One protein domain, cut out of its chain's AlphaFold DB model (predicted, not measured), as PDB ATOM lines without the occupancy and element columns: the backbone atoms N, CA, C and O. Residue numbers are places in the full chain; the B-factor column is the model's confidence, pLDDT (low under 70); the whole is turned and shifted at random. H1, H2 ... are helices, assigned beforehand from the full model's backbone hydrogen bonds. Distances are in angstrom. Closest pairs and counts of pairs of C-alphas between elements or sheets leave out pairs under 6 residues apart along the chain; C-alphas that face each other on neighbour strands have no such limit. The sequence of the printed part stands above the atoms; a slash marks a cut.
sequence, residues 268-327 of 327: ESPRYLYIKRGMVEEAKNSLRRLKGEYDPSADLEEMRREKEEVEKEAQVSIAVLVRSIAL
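Overview. This is residues 268 to 327 of the 327 residues of a protein of Oncorhynchus mykiss (UniProt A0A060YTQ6). A helical hairpin, H1 and H2, with H3 packed on H1 makes a compact body; residues 312 to 327, with H4, stick out. The 60 printed residues include four named helices and no named strand: all helix. The whole is only just extended, close to loose: radius of gyration of the C-alphas 15.8 A, spans 52 by 19 by 17 A.

Arrangement. Start at H1, residues 270 to 276, in a hairpin with H2, residues 280 to 291: they touch, closest C-alphas Pro 270 and Ala 283, 4.2 A. H3, residues 297 to 312, touches H1 with residues 303 to 307 alone, closest C-alphas Ile 275 and Lys 307, 5.3 A. H4, residues 318 to 325, is apart from these. Each helix has every O i to N i+4 pair within hydrogen-bond range.

Along the chain. Find H1's first C-alpha, 270, at (15.732, -37.281, 15.828); H3 runs 22.9 A; H4 ends at C-alpha 325, (19.977, -48.257, -16.879).

Size, cuts and confidence. The printed part has no cut; residues 314 to 319, among others, are under pLDDT 70.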
ATOM      1  N   GLU A 268      19.732 -31.923  17.223       81.62
ATOM      2  CA  GLU A 268      20.081 -32.819  16.121       81.62
ATOM      3  C   GLU A 268      18.835 -33.566  15.616       81.62
ATOM      4  O   GLU A 268      17.887 -33.803  16.371       81.62
ATOM      5  N   SER A 269      18.822 -33.956  14.337       79.69
ATOM      6  CA  SER A 269      17.662 -34.634  13.746       79.69
ATOM      7  C   SER A 269      17.324 -35.932  14.506       79.69
ATOM      8  O   SER A 269      18.159 -36.842  14.536       79.69
ATOM      9  N   PRO A 270      16.104 -36.084  15.069       78.75
ATOM     10  CA  PRO A 270      15.732 -37.281  15.828       78.75
ATOM     11  C   PRO A 270      15.809 -38.551  14.972       78.75
ATOM     12  O   PRO A 270      16.230 -39.601  15.450       78.75
ATOM     13  N   ARG A 271      15.507 -38.440  13.672       80.25
ATOM     14  CA  ARG A 271      15.634 -39.543  12.708       80.25
ATOM     15  C   ARG A 271      17.083 -39.943  12.457       80.25
ATOM     16  O   ARG A 271      17.366 -41.128  12.350       80.25
ATOM     17  N   TYR A 272      18.003 -38.980  12.390       78.94
ATOM     18  CA  TYR A 272      19.431 -39.284  12.252       78.94
ATOM     19  C   TYR A 272      19.946 -40.051  13.480       78.94
ATOM     20  O   TYR A 272      20.618 -41.072  13.339       78.94
ATOM     21  N   LEU A 273      19.572 -39.601  14.682       82.25
ATOM     22  CA  LEU A 273      19.945 -40.261  15.935       82.25
ATOM     23  C   LEU A 273      19.375 -41.686  16.023       82.25
ATOM     24  O   LEU A 273      20.099 -42.604  16.402       82.25
ATOM     25  N   TYR A 274      18.119 -41.881  15.613       83.69
ATOM     26  CA  TYR A 274      17.442 -43.178  15.673       83.69
ATOM     27  C   TYR A 274      17.901 -44.155  14.575       83.69
ATOM     28  O   TYR A 274      18.358 -45.255  14.877       83.69
ATOM     29  N   ILE A 275      17.802 -43.759  13.302       81.12
ATOM     30  CA  ILE A 275      18.007 -44.648  12.146       81.12
ATOM     31  C   ILE A 275      19.499 -44.896  11.906       81.12
ATOM     32  O   ILE A 275      19.917 -46.044  11.810       81.12
ATOM     33  N   LYS A 276      20.311 -43.831  11.836       79.19
ATOM     34  CA  LYS A 276      21.743 -43.939  11.502       79.19
ATOM     35  C   LYS A 276      22.617 -44.256  12.715       79.19
ATOM     36  O   LYS A 276      23.562 -45.024  12.580       79.19
ATOM     37  N   ARG A 277      22.345 -43.661  13.886       81.38
ATOM     38  CA  ARG A 277      23.177 -43.868  15.093       81.38
ATOM     39  C   ARG A 277      22.636 -44.901  16.083       81.38
ATOM     40  O   ARG A 277      23.382 -45.299  16.969       81.38
ATOM     41  N   GLY A 278      21.376 -45.328  15.963       83.12
ATOM     42  CA  GLY A 278      20.763 -46.292  16.888       83.12
ATOM     43  C   GLY A 278      20.541 -45.769  18.315       83.12
ATOM     44  O   GLY A 278      20.283 -46.557  19.219       83.12
ATOM     45  N   MET A 279      20.640 -44.457  18.544       87.38
ATOM     46  CA  MET A 279      20.548 -43.841  19.872       87.38
ATOM     47  C   MET A 279      19.104 -43.427  20.175       87.38
ATOM     48  O   MET A 279      18.696 -42.287  19.942       87.38
ATOM     49  N   VAL A 280      18.320 -44.374  20.690       88.19
ATOM     50  CA  VAL A 280      16.871 -44.217  20.914       88.19
ATOM     51  C   VAL A 280      16.545 -43.106  21.921       88.19
ATOM     52  O   VAL A 280      15.682 -42.269  21.655       88.19
ATOM     53  N   GLU A 281      17.262 -43.044  23.044       88.25
ATOM     54  CA  GLU A 281      17.001 -42.041  24.089       88.25
ATOM     55  C   GLU A 281      17.332 -40.612  23.634       88.25
ATOM     56  O   GLU A 281      16.579 -39.674  23.907       88.25
ATOM     57  N   GLU A 282      18.408 -40.422  22.864       86.06
ATOM     58  CA  GLU A 282      18.734 -39.106  22.300       86.06
ATOM     59  C   GLU A 282      17.692 -38.661  21.263       86.06
ATOM     60  O   GLU A 282      17.296 -37.491  21.241       86.06
ATOM     61  N   ALA A 283      17.193 -39.589  20.440       85.00
ATOM     62  CA  ALA A 283      16.116 -39.309  19.492       85.00
ATOM     63  C   ALA A 283      14.824 -38.881  20.209       85.00
ATOM     64  O   ALA A 283      14.182 -37.911  19.799       85.00
ATOM     65  N   LYS A 284      14.481 -39.547  21.318       85.88
ATOM     66  CA  LYS A 284      13.330 -39.210  22.170       85.88
ATOM     67  C   LYS A 284      13.464 -37.820  22.793       85.88
ATOM     68  O   LYS A 284      12.518 -37.033  22.763       85.88
ATOM     69  N   ASN A 285      14.648 -37.488  23.306       86.06
ATOM     70  CA  ASN A 285      14.938 -36.160  23.852       86.06
ATOM     71  C   ASN A 285      14.867 -35.064  22.781       86.06
ATOM     72  O   ASN A 285      14.323 -33.988  23.038       86.06
ATOM     73  N   SER A 286      15.359 -35.333  21.568       82.50
ATOM     74  CA  SER A 286      15.250 -34.402  20.438       82.50
ATOM     75  C   SER A 286      13.788 -34.169  20.023       82.50
ATOM     76  O   SER A 286      13.367 -33.022  19.864       82.50
ATOM     77  N   LEU A 287      12.969 -35.227  19.951       80.62
ATOM     78  CA  LEU A 287      11.531 -35.123  19.673       80.62
ATOM     79  C   LEU A 287      10.788 -34.273  20.710       80.62
ATOM     80  O   LEU A 287      10.038 -33.371  20.335       80.62
ATOM     81  N   ARG A 288      11.044 -34.506  22.003       82.50
ATOM     82  CA  ARG A 288      10.469 -33.707  23.098       82.50
ATOM     83  C   ARG A 288      10.883 -32.238  23.020       82.50
ATOM     84  O   ARG A 288      10.067 -31.348  23.221       82.50
ATOM     85  N   ARG A 289      12.137 -31.950  22.653       79.75
ATOM     86  CA  ARG A 289      12.603 -30.568  22.436       79.75
ATOM     87  C   ARG A 289      11.920 -29.868  21.259       79.75
ATOM     88  O   ARG A 289      11.788 -28.646  21.293       79.75
ATOM     89  N   LEU A 290      11.529 -30.612  20.224       72.94
ATOM     90  CA  LEU A 290      10.890 -30.068  19.022       72.94
ATOM     91  C   LEU A 290       9.377 -29.875  19.193       72.94
ATOM     92  O   LEU A 290       8.856 -28.826  18.818       72.94
ATOM     93  N   LYS A 291       8.673 -30.864  19.750       74.06
ATOM     94  CA  LYS A 291       7.201 -30.884  19.851       74.06
ATOM     95  C   LYS A 291       6.657 -30.549  21.250       74.06
ATOM     96  O   LYS A 291       5.447 -30.430  21.398       74.06
ATOM     97  N   GLY A 292       7.522 -30.381  22.251       76.62
ATOM     98  CA  GLY A 292       7.125 -30.200  23.649       76.62
ATOM     99  C   GLY A 292       6.904 -31.533  24.373       76.62
ATOM    100  O   GLY A 292       7.352 -32.586  23.915       76.62
ATOM    101  N   GLU A 293       6.229 -31.500  25.524       78.25
ATOM    102  CA  GLU A 293       5.812 -32.729  26.206       78.25
ATOM    103  C   GLU A 293       4.646 -33.388  25.462       78.25
ATOM    104  O   GLU A 293       3.547 -32.846  25.379       78.25
ATOM    105  N   TYR A 294       4.901 -34.573  24.916       82.38
ATOM    106  CA  TYR A 294       3.906 -35.445  24.302       82.38
ATOM    107  C   TYR A 294       4.406 -36.895  24.371       82.38
ATOM    108  O   TYR A 294       5.569 -37.133  24.716       82.38
ATOM    109  N   ASP A 295       3.549 -37.862  24.043       82.75
ATOM    110  CA  ASP A 295       3.953 -39.263  23.926       82.75
ATOM    111  C   ASP A 295       4.674 -39.528  22.583       82.75
ATOM    112  O   ASP A 295       4.031 -39.500  21.530       82.75
ATOM    113  N   PRO A 296       5.997 -39.804  22.584       82.50
ATOM    114  CA  PRO A 296       6.766 -40.025  21.362       82.50
ATOM    115  C   PRO A 296       6.612 -41.445  20.792       82.50
ATOM    116  O   PRO A 296       7.242 -41.746  19.778       82.50
ATOM    117  N   SER A 297       5.822 -42.325  21.420       84.50
ATOM    118  CA  SER A 297       5.672 -43.738  21.039       84.50
ATOM    119  C   SER A 297       5.321 -43.933  19.556       84.50
ATOM    120  O   SER A 297       5.970 -44.719  18.864       84.50
ATOM    121  N   ALA A 298       4.359 -43.164  19.043       80.50
ATOM    122  CA  ALA A 298       3.910 -43.247  17.655       80.50
ATOM    123  C   ALA A 298       5.004 -42.841  16.649       80.50
ATOM    124  O   ALA A 298       5.198 -43.523  15.644       80.50
ATOM    125  N   ASP A 299       5.751 -41.767  16.934       80.88
ATOM    126  CA  ASP A 299       6.854 -41.316  16.072       80.88
ATOM    127  C   ASP A 299       8.030 -42.308  16.101       80.88
ATOM    128  O   ASP A 299       8.688 -42.523  15.084       80.88
ATOM    129  N   LEU A 300       8.308 -42.918  17.261       85.44
ATOM    130  CA  LEU A 300       9.355 -43.934  17.408       85.44
ATOM    131  C   LEU A 300       9.025 -45.201  16.609       85.44
ATOM    132  O   LEU A 300       9.905 -45.733  15.933       85.44
ATOM    133  N   GLU A 301       7.768 -45.652  16.631       85.62
ATOM    134  CA  GLU A 301       7.335 -46.812  15.844       85.62
ATOM    135  C   GLU A 301       7.379 -46.527  14.335       85.62
ATOM    136  O   GLU A 301       7.796 -47.388  13.558       85.62
ATOM    137  N   GLU A 302       7.035 -45.308  13.900       83.75
ATOM    138  CA  GLU A 302       7.235 -44.891  12.505       83.75
ATOM    139  C   GLU A 302       8.723 -44.953  12.116       83.75
ATOM    140  O   GLU A 302       9.072 -45.551  11.098       83.75
ATOM    141  N   MET A 303       9.617 -44.399  12.945       83.19
ATOM    142  CA  MET A 303      11.063 -44.431  12.686       83.19
ATOM    143  C   MET A 303      11.644 -45.851  12.714       83.19
ATOM    144  O   MET A 303      12.596 -46.129  11.984       83.19
ATOM    145  N   ARG A 304      11.079 -46.763  13.516       85.62
ATOM    146  CA  ARG A 304      11.441 -48.190  13.518       85.62
ATOM    147  C   ARG A 304      11.126 -48.844  12.179       85.62
ATOM    148  O   ARG A 304      12.002 -49.486  11.609       85.62
ATOM    149  N   ARG A 305       9.916 -48.628  11.656       84.62
ATOM    150  CA  ARG A 305       9.512 -49.146  10.340       84.62
ATOM    151  C   ARG A 305      10.396 -48.598   9.227       84.62
ATOM    152  O   ARG A 305      10.858 -49.365   8.394       84.62
ATOM    153  N   GLU A 306      10.696 -47.299   9.250       81.25
ATOM    154  CA  GLU A 306      11.611 -46.689   8.276       81.25
ATOM    155  C   GLU A 306      13.018 -47.294   8.347       81.25
ATOM    156  O   GLU A 306      13.627 -47.547   7.314       81.25
ATOM    157  N   LYS A 307      13.538 -47.554   9.553       83.00
ATOM    158  CA  LYS A 307      14.840 -48.209   9.717       83.00
ATOM    159  C   LYS A 307      14.848 -49.605   9.089       83.00
ATOM    160  O   LYS A 307      15.784 -49.929   8.371       83.00
ATOM    161  N   GLU A 308      13.799 -50.394   9.310       85.50
ATOM    162  CA  GLU A 308      13.664 -51.731   8.716       85.50
ATOM    163  C   GLU A 308      13.525 -51.691   7.190       85.50
ATOM    164  O   GLU A 308      14.019 -52.587   6.511       85.50
ATOM    165  N   GLU A 309      12.851 -50.679   6.635       82.94
ATOM    166  CA  GLU A 309      12.784 -50.455   5.185       82.94
ATOM    167  C   GLU A 309      14.172 -50.125   4.618       82.94
ATOM    168  O   GLU A 309      14.609 -50.760   3.661       82.94
ATOM    169  N   VAL A 310      14.904 -49.207   5.256       79.19
ATOM    170  CA  VAL A 310      16.261 -48.810   4.839       79.19
ATOM    171  C   VAL A 310      17.264 -49.960   4.970       79.19
ATOM    172  O   VAL A 310      18.166 -50.068   4.150       79.19
ATOM    173  N   GLU A 311      17.122 -50.832   5.971       79.44
ATOM    174  CA  GLU A 311      17.964 -52.029   6.124       79.44
ATOM    175  C   GLU A 311      17.656 -53.112   5.075       79.44
ATOM    176  O   GLU A 311      18.540 -53.896   4.728       79.44
ATOM    177  N   LYS A 312      16.421 -53.160   4.553       75.94
ATOM    178  CA  LYS A 312      16.023 -54.070   3.464       75.94
ATOM    179  C   LYS A 312      16.464 -53.565   2.091       75.94
ATOM    180  O   LYS A 312      16.694 -54.374   1.193       75.94
ATOM    181  N   GLU A 313      16.571 -52.253   1.913       73.88
ATOM    182  CA  GLU A 313      17.098 -51.648   0.695       73.88
ATOM    183  C   GLU A 313      18.628 -51.785   0.663       73.88
ATOM    184  O   GLU A 313      19.356 -51.150   1.425       73.88
ATOM    185  N   ALA A 314      19.151 -52.622  -0.238       57.28
ATOM    186  CA  ALA A 314      20.590 -52.673  -0.476       57.28
ATOM    187  C   ALA A 314      21.080 -51.274  -0.886       57.28
ATOM    188  O   ALA A 314      20.509 -50.664  -1.789       57.28
ATOM    189  N   GLN A 315      22.140 -50.761  -0.252       58.00
ATOM    190  CA  GLN A 315      22.759 -49.502  -0.673       58.00
ATOM    191  C   GLN A 315      23.334 -49.667  -2.084       58.00
ATOM    192  O   GLN A 315      24.438 -50.177  -2.280       58.00
ATOM    193  N   VAL A 316      22.557 -49.269  -3.089       60.12
ATOM    194  CA  VAL A 316      22.958 -49.361  -4.489       60.12
ATOM    195  C   VAL A 316      23.887 -48.190  -4.797       60.12
ATOM    196  O   VAL A 316      23.489 -47.029  -4.732       60.12
ATOM    197  N   SER A 317      25.143 -48.486  -5.128       65.94
ATOM    198  CA  SER A 317      26.090 -47.463  -5.581       65.94
ATOM    199  C   SER A 317      25.626 -46.848  -6.906       65.94
ATOM    200  O   SER A 317      25.077 -47.546  -7.762       65.94
ATOM    201  N   ILE A 318      25.918 -45.560  -7.119       67.12
ATOM    202  CA  ILE A 318      25.622 -44.834  -8.369       67.12
ATOM    203  C   ILE A 318      26.142 -45.612  -9.591       67.12
ATOM    204  O   ILE A 318      25.464 -45.685 -10.611       67.12
ATOM    205  N   ALA A 319      27.297 -46.276  -9.473       64.75
ATOM    206  CA  ALA A 319      27.868 -47.092 -10.545       64.75
ATOM    207  C   ALA A 319      26.997 -48.306 -10.928       64.75
ATOM    208  O   ALA A 319      26.943 -48.685 -12.097       64.75
ATOM    209  N   VAL A 320      26.306 -48.911  -9.959       70.31
ATOM    210  CA  VAL A 320      25.385 -50.036 -10.191       70.31
ATOM    211  C   VAL A 320      24.102 -49.538 -10.853       70.31
ATOM    212  O   VAL A 320      23.606 -50.178 -11.772       70.31
ATOM    213  N   LEU A 321      23.626 -48.359 -10.451       68.50
ATOM    214  CA  LEU A 321      22.433 -47.718 -11.005       68.50
ATOM    215  C   LEU A 321      22.635 -47.277 -12.463       68.50
ATOM    216  O   LEU A 321      21.777 -47.490 -13.315       68.50
ATOM    217  N   VAL A 322      23.806 -46.723 -12.782       73.69
ATOM    218  CA  VAL A 322      24.176 -46.387 -14.166       73.69
ATOM    219  C   VAL A 322      24.299 -47.654 -15.017       73.69
ATOM    220  O   VAL A 322      23.833 -47.672 -16.153       73.69
ATOM    221  N   ARG A 323      24.859 -48.741 -14.468       72.00
ATOM    222  CA  ARG A 323      24.921 -50.035 -15.168       72.00
ATOM    223  C   ARG A 323      23.551 -50.680 -15.373       72.00
ATOM    224  O   ARG A 323      23.369 -51.317 -16.400       72.00
ATOM    225  N   SER A 324      22.604 -50.520 -14.448       70.06
ATOM    226  CA  SER A 324      21.257 -51.091 -14.587       70.06
ATOM    227  C   SER A 324      20.362 -50.326 -15.561       70.06
ATOM    228  O   SER A 324      19.369 -50.877 -16.003       70.06
ATOM    229  N   ILE A 325      20.675 -49.058 -15.855       67.38
ATOM    230  CA  ILE A 325      19.977 -48.257 -16.879       67.38
ATOM    231  C   ILE A 325      20.564 -48.519 -18.278       67.38
ATOM    232  O   ILE A 325      19.884 -48.321 -19.280       67.38
ATOM    233  N   ALA A 326      21.830 -48.939 -18.352       56.78
ATOM    234  CA  ALA A 326      22.524 -49.245 -19.603       56.78
ATOM    235  C   ALA A 326      22.297 -50.684 -20.120       56.78
ATOM    236  O   ALA A 326      22.780 -51.003 -21.208       56.78
ATOM    237  N   LEU A 327      21.610 -51.533 -19.348       48.19
ATOM    238  CA  LEU A 327      21.171 -52.892 -19.700       48.19
ATOM    239  C   LEU A 327      19.668 -52.893 -19.990       48.19
ATOM    240  O   LEU A 327      19.268 -53.630 -20.917       48.19
TER     241      LEU A 327